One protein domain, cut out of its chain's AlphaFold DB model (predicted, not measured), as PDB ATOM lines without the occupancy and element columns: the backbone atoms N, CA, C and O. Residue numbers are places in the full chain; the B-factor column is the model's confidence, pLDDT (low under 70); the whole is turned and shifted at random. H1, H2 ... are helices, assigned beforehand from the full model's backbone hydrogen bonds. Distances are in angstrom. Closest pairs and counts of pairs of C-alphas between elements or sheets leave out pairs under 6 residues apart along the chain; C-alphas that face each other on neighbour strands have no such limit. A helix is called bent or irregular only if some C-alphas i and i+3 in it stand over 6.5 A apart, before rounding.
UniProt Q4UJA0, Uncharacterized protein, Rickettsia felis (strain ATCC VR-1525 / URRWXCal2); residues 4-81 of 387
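What this domain is: This is residues 4 to 81 of the 387 residues of an uncharacterized protein of Rickettsia felis (strain ATCC VR-1525 / URRWXCal2) (UniProt Q4UJA0). A helical hairpin, H1 and H2, makes a small body at one end, and one long straight helix, H3, sticks out from it as an arm with residues 50 to 55 and 57 to 81. H1 and H2 run opposite ways, and after H2 the chain turns a corner into H3, which makes most of the length. The printed part has 78 residues with three named helices, in the order H1, H2, H3 along the chain, and no named strand; the class is all helix. The whole is extended, with a radius of gyration of the C-alphas of 19.8 A, and spans 66 by 26 by 19 A.

How they stand to each other: H1, residues 8 to 26, touches H2, residues 33 to 48, with its residues 14 to 22 alone. Their closest C-alphas are those of Val 18 and Ala 40, 5.4 A apart. Their lines stand at a steep tilt of 44 degrees, and they run opposite ways as a helical hairpin. H3, residues 50 to 81, is close to H2 but not clearly touching it, with 2 pairs of C-alphas within 8 A. The closest C-alphas of these two are those of His 47 and Trp 53, 7.1 A apart. H2 and H3 run the same way at a steep tilt of 44 degrees. H1 and H3 are apart. In H1, H2 and H3, every O i to N i+4 pair is within hydrogen-bond range.

Where its parts are: H1 begins with C-alpha 8 at (-0.750, 6.304, -33.598) and is 26.7 A long from first to last C-alpha, Asp 8 to Ser 26. H2, from Ala 33 to Cys 48, is 21.8 A long and begins with C-alpha 33 at (-16.821, -12.845, -31.047). H3 is the longest helix, 46.3 A from Leu 50 to Ala 81, and ends with C-alpha 81 at (33.899, 17.416, -58.131). No helix is bent or irregular.

The domain as a whole: The two C-alphas farthest apart are those of Asp 32 and Ala 81, 66.5 A. Residues 49 to 55, of which 50 to 55 belong to H3, stand free, and so do residues 57 to 81. The body without these stretches has 46 residues and spans 34 by 16 by 15 A. The link from H1 to H2 is short, with 6 residues, and the link from H2 to H3 is tight, with 1 residue. The printed part has no cut. The mean pLDDT of the printed part is 80.4, and it is under 70 at residues 4 to 10, 47 to 48, 50, 52 to 54 and 56 to 57 of this predicted model.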
ATOM      1  N   ASN A   4      -0.868   2.251 -24.741       59.31
ATOM      2  CA  ASN A   4      -1.001   3.702 -24.817       59.31
ATOM      3  C   ASN A   4       0.340   4.419 -25.048       59.31
ATOM      4  O   ASN A   4       0.347   5.626 -25.267       59.31
ATOM      5  N   ASP A   5       1.460   3.691 -24.996       62.59
ATOM      6  CA  ASP A   5       2.803   4.228 -25.228       62.59
ATOM      7  C   ASP A   5       3.248   4.061 -26.696       62.59
ATOM      8  O   ASP A   5       4.373   4.416 -27.058       62.59
ATOM      9  N   VAL A   6       2.401   3.471 -27.548       61.06
ATOM     10  CA  VAL A   6       2.713   3.170 -28.949       61.06
ATOM     11  C   VAL A   6       2.255   4.336 -29.849       61.06
ATOM     12  O   VAL A   6       1.158   4.853 -29.666       61.06
ATOM     13  N   PRO A   7       3.051   4.783 -30.843       67.12
ATOM     14  CA  PRO A   7       2.633   5.864 -31.741       67.12
ATOM     15  C   PRO A   7       1.383   5.507 -32.567       67.12
ATOM     16  O   PRO A   7       1.272   4.388 -33.070       67.12
ATOM     17  N   ASP A   8       0.504   6.479 -32.833       69.12
ATOM     18  CA  ASP A   8      -0.750   6.304 -33.598       69.12
ATOM     19  C   ASP A   8      -0.595   5.592 -34.954       69.12
ATOM     20  O   ASP A   8      -1.487   4.867 -35.402       69.12
ATOM     21  N   SER A   9       0.541   5.777 -35.631       64.81
ATOM     22  CA  SER A   9       0.846   5.095 -36.896       64.81
ATOM     23  C   SER A   9       0.918   3.573 -36.744       64.81
ATOM     24  O   SER A   9       0.488   2.845 -37.635       64.81
ATOM     25  N   HIS A  10       1.392   3.092 -35.596       66.88
ATOM     26  CA  HIS A  10       1.524   1.671 -35.293       66.88
ATOM     27  C   HIS A  10       0.192   1.068 -34.842       66.88
ATOM     28  O   HIS A  10      -0.092  -0.077 -35.183       66.88
ATOM     29  N   HIS A  11      -0.675   1.836 -34.173       71.75
ATOM     30  CA  HIS A  11      -2.049   1.396 -33.903       71.75
ATOM     31  C   HIS A  11      -2.822   1.106 -35.192       71.75
ATOM     32  O   HIS A  11      -3.545   0.115 -35.265       71.75
ATOM     33  N   LYS A  12      -2.626   1.922 -36.233       77.19
ATOM     34  CA  LYS A  12      -3.248   1.706 -37.549       77.19
ATOM     35  C   LYS A  12      -2.703   0.468 -38.265       77.19
ATOM     36  O   LYS A  12      -3.479  -0.247 -38.891       77.19
ATOM     37  N   GLU A  13      -1.401   0.203 -38.164       75.19
ATOM     38  CA  GLU A  13      -0.778  -0.995 -38.745       75.19
ATOM     39  C   GLU A  13      -1.253  -2.273 -38.041       75.19
ATOM     40  O   GLU A  13      -1.716  -3.195 -38.707       75.19
ATOM     41  N   ILE A  14      -1.246  -2.292 -36.701       79.62
ATOM     42  CA  ILE A  14      -1.754  -3.418 -35.901       79.62
ATOM     43  C   ILE A  14      -3.233  -3.655 -36.200       79.62
ATOM     44  O   ILE A  14      -3.637  -4.791 -36.423       79.62
ATOM     45  N   ALA A  15      -4.046  -2.595 -36.252       80.81
ATOM     46  CA  ALA A  15      -5.458  -2.721 -36.593       80.81
ATOM     47  C   ALA A  15      -5.644  -3.341 -37.984       80.81
ATOM     48  O   ALA A  15      -6.435  -4.268 -38.136       80.81
ATOM     49  N   ARG A  16      -4.891  -2.880 -38.991       84.56
ATOM     50  CA  ARG A  16      -4.942  -3.438 -40.349       84.56
ATOM     51  C   ARG A  16      -4.584  -4.924 -40.362       84.56
ATOM     52  O   ARG A  16      -5.302  -5.707 -40.983       84.56
ATOM     53  N   ASP A  17      -3.512  -5.307 -39.681       83.69
ATOM     54  CA  ASP A  17      -3.028  -6.685 -39.676       83.69
ATOM     55  C   ASP A  17      -3.998  -7.598 -38.893       83.69
ATOM     56  O   ASP A  17      -4.354  -8.670 -39.378       83.69
ATOM     57  N   VAL A  18      -4.570  -7.121 -37.774       83.88
ATOM     58  CA  VAL A  18      -5.667  -7.788 -37.044       83.88
ATOM     59  C   VAL A  18      -6.883  -8.013 -37.947       83.88
ATOM     60  O   VAL A  18      -7.402  -9.130 -38.010       83.88
ATOM     61  N   TYR A  19      -7.335  -6.982 -38.669       85.94
ATOM     62  CA  TYR A  19      -8.468  -7.104 -39.591       85.94
ATOM     63  C   TYR A  19      -8.184  -8.109 -40.710       85.94
ATOM     64  O   TYR A  19      -9.044  -8.937 -41.018       85.94
ATOM     65  N   SER A  20      -6.980  -8.074 -41.284       88.00
ATOM     66  CA  SER A  20      -6.561  -9.000 -42.337       88.00
ATOM     67  C   SER A  20      -6.565 -10.450 -41.846       88.00
ATOM     68  O   SER A  20      -7.153 -11.316 -42.493       88.00
ATOM     69  N   THR A  21      -5.974 -10.724 -40.680       85.88
ATOM     70  CA  THR A  21      -5.901 -12.081 -40.121       85.88
ATOM     71  C   THR A  21      -7.277 -12.604 -39.708       85.88
ATOM     72  O   THR A  21      -7.618 -13.744 -40.018       85.88
ATOM     73  N   ILE A  22      -8.118 -11.780 -39.070       86.88
ATOM     74  CA  ILE A  22      -9.493 -12.183 -38.732       86.88
ATOM     75  C   ILE A  22     -10.297 -12.483 -39.997       86.88
ATOM     76  O   ILE A  22     -11.047 -13.461 -40.018       86.88
ATOM     77  N   SER A  23     -10.148 -11.671 -41.047       87.81
ATOM     78  CA  SER A  23     -10.820 -11.914 -42.325       87.81
ATOM     79  C   SER A  23     -10.367 -13.233 -42.950       87.81
ATOM     80  O   SER A  23     -11.204 -13.998 -43.424       87.81
ATOM     81  N   GLU A  24      -9.067 -13.532 -42.930       88.38
ATOM     82  CA  GLU A  24      -8.535 -14.782 -43.475       88.38
ATOM     83  C   GLU A  24      -9.078 -16.010 -42.728       88.38
ATOM     84  O   GLU A  24      -9.525 -16.970 -43.360       88.38
ATOM     85  N   TYR A  25      -9.104 -15.972 -41.393       84.00
ATOM     86  CA  TYR A  25      -9.634 -17.076 -40.589       84.00
ATOM     87  C   TYR A  25     -11.161 -17.198 -40.686       84.00
ATOM     88  O   TYR A  25     -11.668 -18.316 -40.755       84.00
ATOM     89  N   SER A  26     -11.896 -16.082 -40.760       86.12
ATOM     90  CA  SER A  26     -13.363 -16.084 -40.928       86.12
ATOM     91  C   SER A  26     -13.798 -16.705 -42.259       86.12
ATOM     92  O   SER A  26     -14.890 -17.253 -42.355       86.12
ATOM     93  N   ASN A  27     -12.940 -16.649 -43.284       83.75
ATOM     94  CA  ASN A  27     -13.196 -17.293 -44.573       83.75
ATOM     95  C   ASN A  27     -13.050 -18.823 -44.517       83.75
ATOM     96  O   ASN A  27     -13.524 -19.513 -45.418       83.75
ATOM     97  N   ARG A  28     -12.376 -19.361 -43.493       85.00
ATOM     98  CA  ARG A  28     -12.105 -20.801 -43.343       85.00
ATOM     99  C   ARG A  28     -12.883 -21.444 -42.196       85.00
ATOM    100  O   ARG A  28     -13.116 -22.647 -42.231       85.00
ATOM    101  N   TYR A  29     -13.295 -20.658 -41.205       87.88
ATOM    102  CA  TYR A  29     -13.942 -21.134 -39.986       87.88
ATOM    103  C   TYR A  29     -15.082 -20.198 -39.566       87.88
ATOM    104  O   TYR A  29     -14.993 -18.982 -39.727       87.88
ATOM    105  N   ALA A  30     -16.141 -20.756 -38.974       84.06
ATOM    106  CA  ALA A  30     -17.184 -19.963 -38.330       84.06
ATOM    107  C   ALA A  30     -16.653 -19.425 -36.991       84.06
ATOM    108  O   ALA A  30     -16.623 -20.150 -36.003       84.06
ATOM    109  N   LEU A  31     -16.191 -18.172 -36.983       87.50
ATOM    110  CA  LEU A  31     -15.638 -17.525 -35.793       87.50
ATOM    111  C   LEU A  31     -16.705 -16.730 -35.040       87.50
ATOM    112  O   LEU A  31     -17.338 -15.835 -35.617       87.50
ATOM    113  N   ASP A  32     -16.836 -16.984 -33.741       88.12
ATOM    114  CA  ASP A  32     -17.631 -16.139 -32.856       88.12
ATOM    115  C   ASP A  32     -16.839 -14.899 -32.381       88.12
ATOM    116  O   ASP A  32     -15.686 -14.664 -32.760       88.12
ATOM    117  N   ALA A  33     -17.472 -14.045 -31.574       84.12
ATOM    118  CA  ALA A  33     -16.821 -12.845 -31.047       84.12
ATOM    119  C   ALA A  33     -15.623 -13.170 -30.132       84.12
ATOM    120  O   ALA A  33     -14.652 -12.413 -30.087       84.12
ATOM    121  N   THR A  34     -15.668 -14.300 -29.428       87.56
ATOM    122  CA  THR A  34     -14.605 -14.758 -28.532       87.56
ATOM    123  C   THR A  34     -13.376 -15.176 -29.329       87.56
ATOM    124  O   THR A  34     -12.258 -14.791 -28.984       87.56
ATOM    125  N   ASP A  35     -13.568 -15.911 -30.421       82.56
ATOM    126  CA  ASP A  35     -12.486 -16.368 -31.292       82.56
ATOM    127  C   ASP A  35     -11.825 -15.203 -32.028       82.56
ATOM    128  O   ASP A  35     -10.598 -15.110 -32.080       82.56
ATOM    129  N   LYS A  36     -12.626 -14.249 -32.519       84.94
ATOM    130  CA  LYS A  36     -12.110 -13.012 -33.126       84.94
ATOM    131  C   LYS A  36     -11.282 -12.201 -32.133       84.94
ATOM    132  O   LYS A  36     -10.205 -11.733 -32.493       84.94
ATOM    133  N   ASN A  37     -11.728 -12.096 -30.879       83.12
ATOM    134  CA  ASN A  37     -10.968 -11.428 -29.821       83.12
ATOM    135  C   ASN A  37      -9.667 -12.167 -29.482       83.12
ATOM    136  O   ASN A  37      -8.643 -11.522 -29.272       83.12
ATOM    137  N   LYS A  38      -9.658 -13.507 -29.474       84.69
ATOM    138  CA  LYS A  38      -8.428 -14.293 -29.270       84.69
ATOM    139  C   LYS A  38      -7.420 -14.089 -30.400       84.69
ATOM    140  O   LYS A  38      -6.238 -13.914 -30.123       84.69
ATOM    141  N   ILE A  39      -7.873 -14.074 -31.655       83.62
ATOM    142  CA  ILE A  39      -7.012 -13.812 -32.819       83.62
ATOM    143  C   ILE A  39      -6.479 -12.379 -32.772       83.62
ATOM    144  O   ILE A  39      -5.276 -12.180 -32.920       83.62
ATOM    145  N   ALA A  40      -7.345 -11.395 -32.499       81.56
ATOM    146  CA  ALA A  40      -6.937 -10.004 -32.325       81.56
ATOM    147  C   ALA A  40      -5.863  -9.874 -31.238       81.56
ATOM    148  O   ALA A  40      -4.821  -9.275 -31.488       81.56
ATOM    149  N   ASN A  41      -6.081 -10.493 -30.074       80.75
ATOM    150  CA  ASN A  41      -5.127 -10.484 -28.968       80.75
ATOM    151  C   ASN A  41      -3.818 -11.196 -29.322       80.75
ATOM    152  O   ASN A  41      -2.762 -10.722 -28.933       80.75
ATOM    153  N   SER A  42      -3.854 -12.286 -30.090       81.56
ATOM    154  CA  SER A  42      -2.643 -13.001 -30.508       81.56
ATOM    155  C   SER A  42      -1.802 -12.197 -31.506       81.56
ATOM    156  O   SER A  42      -0.586 -12.094 -31.341       81.56
ATOM    157  N   VAL A  43      -2.434 -11.578 -32.510       79.75
ATOM    158  CA  VAL A  43      -1.757 -10.663 -33.446       79.75
ATOM    159  C   VAL A  43      -1.215  -9.453 -32.684       79.75
ATOM    160  O   VAL A  43      -0.069  -9.050 -32.875       79.75
ATOM    161  N   TYR A  44      -2.002  -8.920 -31.753       76.56
ATOM    162  CA  TYR A  44      -1.594  -7.832 -30.880       76.56
ATOM    163  C   TYR A  44      -0.365  -8.199 -30.031       76.56
ATOM    164  O   TYR A  44       0.637  -7.486 -30.053       76.56
ATOM    165  N   GLU A  45      -0.385  -9.341 -29.342       75.88
ATOM    166  CA  GLU A  45       0.743  -9.844 -28.557       75.88
ATOM    167  C   GLU A  45       1.986 -10.049 -29.423       75.88
ATOM    168  O   GLU A  45       3.076  -9.655 -29.009       75.88
ATOM    169  N   ALA A  46       1.837 -10.578 -30.642       73.69
ATOM    170  CA  ALA A  46       2.944 -10.753 -31.580       73.69
ATOM    171  C   ALA A  46       3.623  -9.416 -31.933       73.69
ATOM    172  O   ALA A  46       4.855  -9.322 -31.884       73.69
ATOM    173  N   HIS A  47       2.837  -8.367 -32.210       69.81
ATOM    174  CA  HIS A  47       3.341  -7.012 -32.467       69.81
ATOM    175  C   HIS A  47       3.929  -6.341 -31.217       69.81
ATOM    176  O   HIS A  47       4.890  -5.578 -31.322       69.81
ATOM    177  N   CYS A  48       3.381  -6.634 -30.037       69.88
ATOM    178  CA  CYS A  48       3.797  -6.048 -28.765       69.88
ATOM    179  C   CYS A  48       4.887  -6.844 -28.036       69.88
ATOM    180  O   CYS A  48       5.305  -6.448 -26.942       69.88
ATOM    181  N   THR A  49       5.399  -7.933 -28.623       74.06
ATOM    182  CA  THR A  49       6.580  -8.600 -28.073       74.06
ATOM    183  C   THR A  49       7.792  -7.673 -28.145       74.06
ATOM    184  O   THR A  49       8.097  -7.073 -29.180       74.06
ATOM    185  N   LEU A  50       8.543  -7.599 -27.041       63.03
ATOM    186  CA  LEU A  50       9.777  -6.808 -26.948       63.03
ATOM    187  C   LEU A  50      10.745  -7.118 -28.105       63.03
ATOM    188  O   LEU A  50      11.401  -6.221 -28.624       63.03
ATOM    189  N   LYS A  51      10.784  -8.382 -28.546       70.00
ATOM    190  CA  LYS A  51      11.627  -8.859 -29.645       70.00
ATOM    191  C   LYS A  51      11.210  -8.293 -31.009       70.00
ATOM    192  O   LYS A  51      12.083  -7.850 -31.751       70.00
ATOM    193  N   ALA A  52       9.915  -8.270 -31.336       66.31
ATOM    194  CA  ALA A  52       9.425  -7.708 -32.598       66.31
ATOM    195  C   ALA A  52       9.657  -6.190 -32.667       66.31
ATOM    196  O   ALA A  52      10.086  -5.667 -33.698       66.31
ATOM    197  N   TRP A  53       9.456  -5.492 -31.546       68.12
ATOM    198  CA  TRP A  53       9.723  -4.058 -31.451       68.12
ATOM    199  C   TRP A  53      11.214  -3.735 -31.576       68.12
ATOM    200  O   TRP A  53      11.586  -2.855 -32.348       68.12
ATOM    201  N   GLN A  54      12.079  -4.486 -30.885       67.69
ATOM    202  CA  GLN A  54      13.530  -4.369 -31.035       67.69
ATOM    203  C   GLN A  54      13.953  -4.591 -32.491       67.69
ATOM    204  O   GLN A  54      14.690  -3.785 -33.039       67.69
ATOM    205  N   GLN A  55      13.459  -5.636 -33.157       74.50
ATOM    206  CA  GLN A  55      13.814  -5.909 -34.553       74.50
ATOM    207  C   GLN A  55      13.387  -4.785 -35.510       74.50
ATOM    208  O   GLN A  55      14.174  -4.389 -36.368       74.50
ATOM    209  N   ARG A  56      12.174  -4.237 -35.354       68.88
ATOM    210  CA  ARG A  56      11.686  -3.126 -36.189       68.88
ATOM    211  C   ARG A  56      12.419  -1.816 -35.909       68.88
ATOM    212  O   ARG A  56      12.769  -1.116 -36.856       68.88
ATOM    213  N   SER A  57      12.694  -1.498 -34.643       68.00
ATOM    214  CA  SER A  57      13.466  -0.303 -34.288       68.00
ATOM    215  C   SER A  57      14.913  -0.410 -34.773       68.00
ATOM    216  O   SER A  57      15.409   0.536 -35.380       68.00
ATOM    217  N   TYR A  58      15.556  -1.578 -34.648       74.81
ATOM    218  CA  TYR A  58      16.864  -1.837 -35.259       74.81
ATOM    219  C   TYR A  58      16.832  -1.682 -36.782       74.81
ATOM    220  O   TYR A  58      17.736  -1.064 -37.338       74.81
ATOM    221  N   ALA A  59      15.797  -2.182 -37.463       74.56
ATOM    222  CA  ALA A  59      15.661  -2.039 -38.913       74.56
ATOM    223  C   ALA A  59      15.465  -0.572 -39.347       74.56
ATOM    224  O   ALA A  59      16.071  -0.132 -40.326       74.56
ATOM    225  N   GLN A  60      14.668   0.210 -38.610       73.19
ATOM    226  CA  GLN A  60      14.494   1.645 -38.865       73.19
ATOM    227  C   GLN A  60      15.786   2.430 -38.619       73.19
ATOM    228  O   GLN A  60      16.176   3.234 -39.465       73.19
ATOM    229  N   VAL A  61      16.485   2.163 -37.512       75.88
ATOM    230  CA  VAL A  61      17.782   2.787 -37.210       75.88
ATOM    231  C   VAL A  61      18.813   2.413 -38.276       75.88
ATOM    232  O   VAL A  61      19.469   3.305 -38.809       75.88
ATOM    233  N   ALA A  62      18.898   1.139 -38.668       78.06
ATOM    234  CA  ALA A  62      19.789   0.686 -39.735       78.06
ATOM    235  C   ALA A  62      19.487   1.386 -41.069       78.06
ATOM    236  O   ALA A  62      20.401   1.890 -41.713       78.06
ATOM    237  N   THR A  63      18.211   1.511 -41.447       84.94
ATOM    238  CA  THR A  63      17.800   2.231 -42.665       84.94
ATOM    239  C   THR A  63      18.169   3.712 -42.593       84.94
ATOM    240  O   THR A  63      18.720   4.261 -43.545       84.94
ATOM    241  N   SER A  64      17.915   4.365 -41.454       78.50
ATOM    242  CA  SER A  64      18.271   5.773 -41.249       78.50
ATOM    243  C   SER A  64      19.783   6.005 -41.334       78.50
ATOM    244  O   SER A  64      20.225   7.005 -41.900       78.50
ATOM    245  N   TYR A  65      20.574   5.049 -40.841       83.31
ATOM    246  CA  TYR A  65      22.026   5.084 -40.909       83.31
ATOM    247  C   TYR A  65      22.520   4.924 -42.348       83.31
ATOM    248  O   TYR A  65      23.358   5.711 -42.780       83.31
ATOM    249  N   THR A  66      21.943   4.002 -43.126       88.06
ATOM    250  CA  THR A  66      22.250   3.853 -44.559       88.06
ATOM    251  C   THR A  66      21.934   5.130 -45.338       88.06
ATOM    252  O   THR A  66      22.798   5.638 -46.047       88.06
ATOM    253  N   VAL A  67      20.747   5.722 -45.146       87.69
ATOM    254  CA  VAL A  67      20.363   6.987 -45.807       87.69
ATOM    255  C   VAL A  67      21.325   8.120 -45.440       87.69
ATOM    256  O   VAL A  67      21.727   8.906 -46.300       87.69
ATOM    257  N   TYR A  68      21.721   8.211 -44.169       86.06
ATOM    258  CA  TYR A  68      22.710   9.190 -43.730       86.06
ATOM    259  C   TYR A  68      24.078   8.951 -44.382       86.06
ATOM    260  O   TYR A  68      24.673   9.899 -44.894       86.06
ATOM    261  N   GLN A  69      24.563   7.707 -44.413       89.06
ATOM    262  CA  GLN A  69      25.831   7.345 -45.051       89.06
ATOM    263  C   GLN A  69      25.833   7.656 -46.550       89.06
ATOM    264  O   GLN A  69      26.797   8.236 -47.048       89.06
ATOM    265  N   ASP A  70      24.756   7.335 -47.265       91.88
ATOM    266  CA  ASP A  70      24.631   7.627 -48.694       91.88
ATOM    267  C   ASP A  70      24.596   9.135 -48.957       91.88
ATOM    268  O   ASP A  70      25.246   9.625 -49.882       91.88
ATOM    269  N   ARG A  71      23.928   9.904 -48.088       89.56
ATOM    270  CA  ARG A  71      23.970  11.369 -48.146       89.56
ATOM    271  C   ARG A  71      25.383  11.911 -47.912       89.56
ATOM    272  O   ARG A  71      25.774  12.842 -48.612       89.56
ATOM    273  N   GLN A  72      26.146  11.358 -46.966       89.88
ATOM    274  CA  GLN A  72      27.536  11.777 -46.740       89.88
ATOM    275  C   GLN A  72      28.415  11.479 -47.957       89.88
ATOM    276  O   GLN A  72      29.111  12.377 -48.423       89.88
ATOM    277  N   LYS A  73      28.306  10.277 -48.540       92.56
ATOM    278  CA  LYS A  73      29.019   9.923 -49.779       92.56
ATOM    279  C   LYS A  73      28.672  10.872 -50.922       92.56
ATOM    280  O   LYS A  73      29.562  11.345 -51.620       92.56
ATOM    281  N   TYR A  74      27.390  11.191 -51.101       91.00
ATOM    282  CA  TYR A  74      26.954  12.148 -52.119       91.00
ATOM    283  C   TYR A  74      27.569  13.541 -51.910       91.00
ATOM    284  O   TYR A  74      28.059  14.153 -52.859       91.00
ATOM    285  N   LEU A  75      27.570  14.043 -50.670       90.31
ATOM    286  CA  LEU A  75      28.171  15.337 -50.337       90.31
ATOM    287  C   LEU A  75      29.688  15.338 -50.558       90.31
ATOM    288  O   LEU A  75      30.227  16.320 -51.068       90.31
ATOM    289  N   GLU A  76      30.365  14.245 -50.214       92.31
ATOM    290  CA  GLU A  76      31.798  14.074 -50.438       92.31
ATOM    291  C   GLU A  76      32.135  14.031 -51.933       92.31
ATOM    292  O   GLU A  76      32.993  14.787 -52.383       92.31
ATOM    293  N   HIS A  77      31.393  13.257 -52.731       91.69
ATOM    294  CA  HIS A  77      31.541  13.241 -54.188       91.69
ATOM    295  C   HIS A  77      31.323  14.621 -54.810       91.69
ATOM    296  O   HIS A  77      32.102  15.042 -55.665       91.69
ATOM    297  N   LYS A  78      30.297  15.354 -54.364       92.44
ATOM    298  CA  LYS A  78      30.046  16.717 -54.838       92.44
ATOM    299  C   LYS A  78      31.207  17.652 -54.491       92.44
ATOM    300  O   LYS A  78      31.659  18.399 -55.351       92.44
ATOM    301  N   ARG A  79      31.721  17.574 -53.260       93.44
ATOM    302  CA  ARG A  79      32.876  18.365 -52.816       93.44
ATOM    303  C   ARG A  79      34.120  18.068 -53.656       93.44
ATOM    304  O   ARG A  79      34.809  19.005 -54.039       93.44
ATOM    305  N   LEU A  80      34.402  16.798 -53.947       94.00
ATOM    306  CA  LEU A  80      35.531  16.408 -54.799       94.00
ATOM    307  C   LEU A  80      35.374  16.957 -56.223       94.00
ATOM    308  O   LEU A  80      36.309  17.557 -56.741       94.00
ATOM    309  N   ALA A  81      34.179  16.856 -56.809       90.69
ATOM    310  CA  ALA A  81      33.899  17.416 -58.131       90.69
ATOM    311  C   ALA A  81      34.016  18.952 -58.173       90.69
ATOM    312  O   ALA A  81      34.427  19.510 -59.188       90.69
TER     313      ALA A  81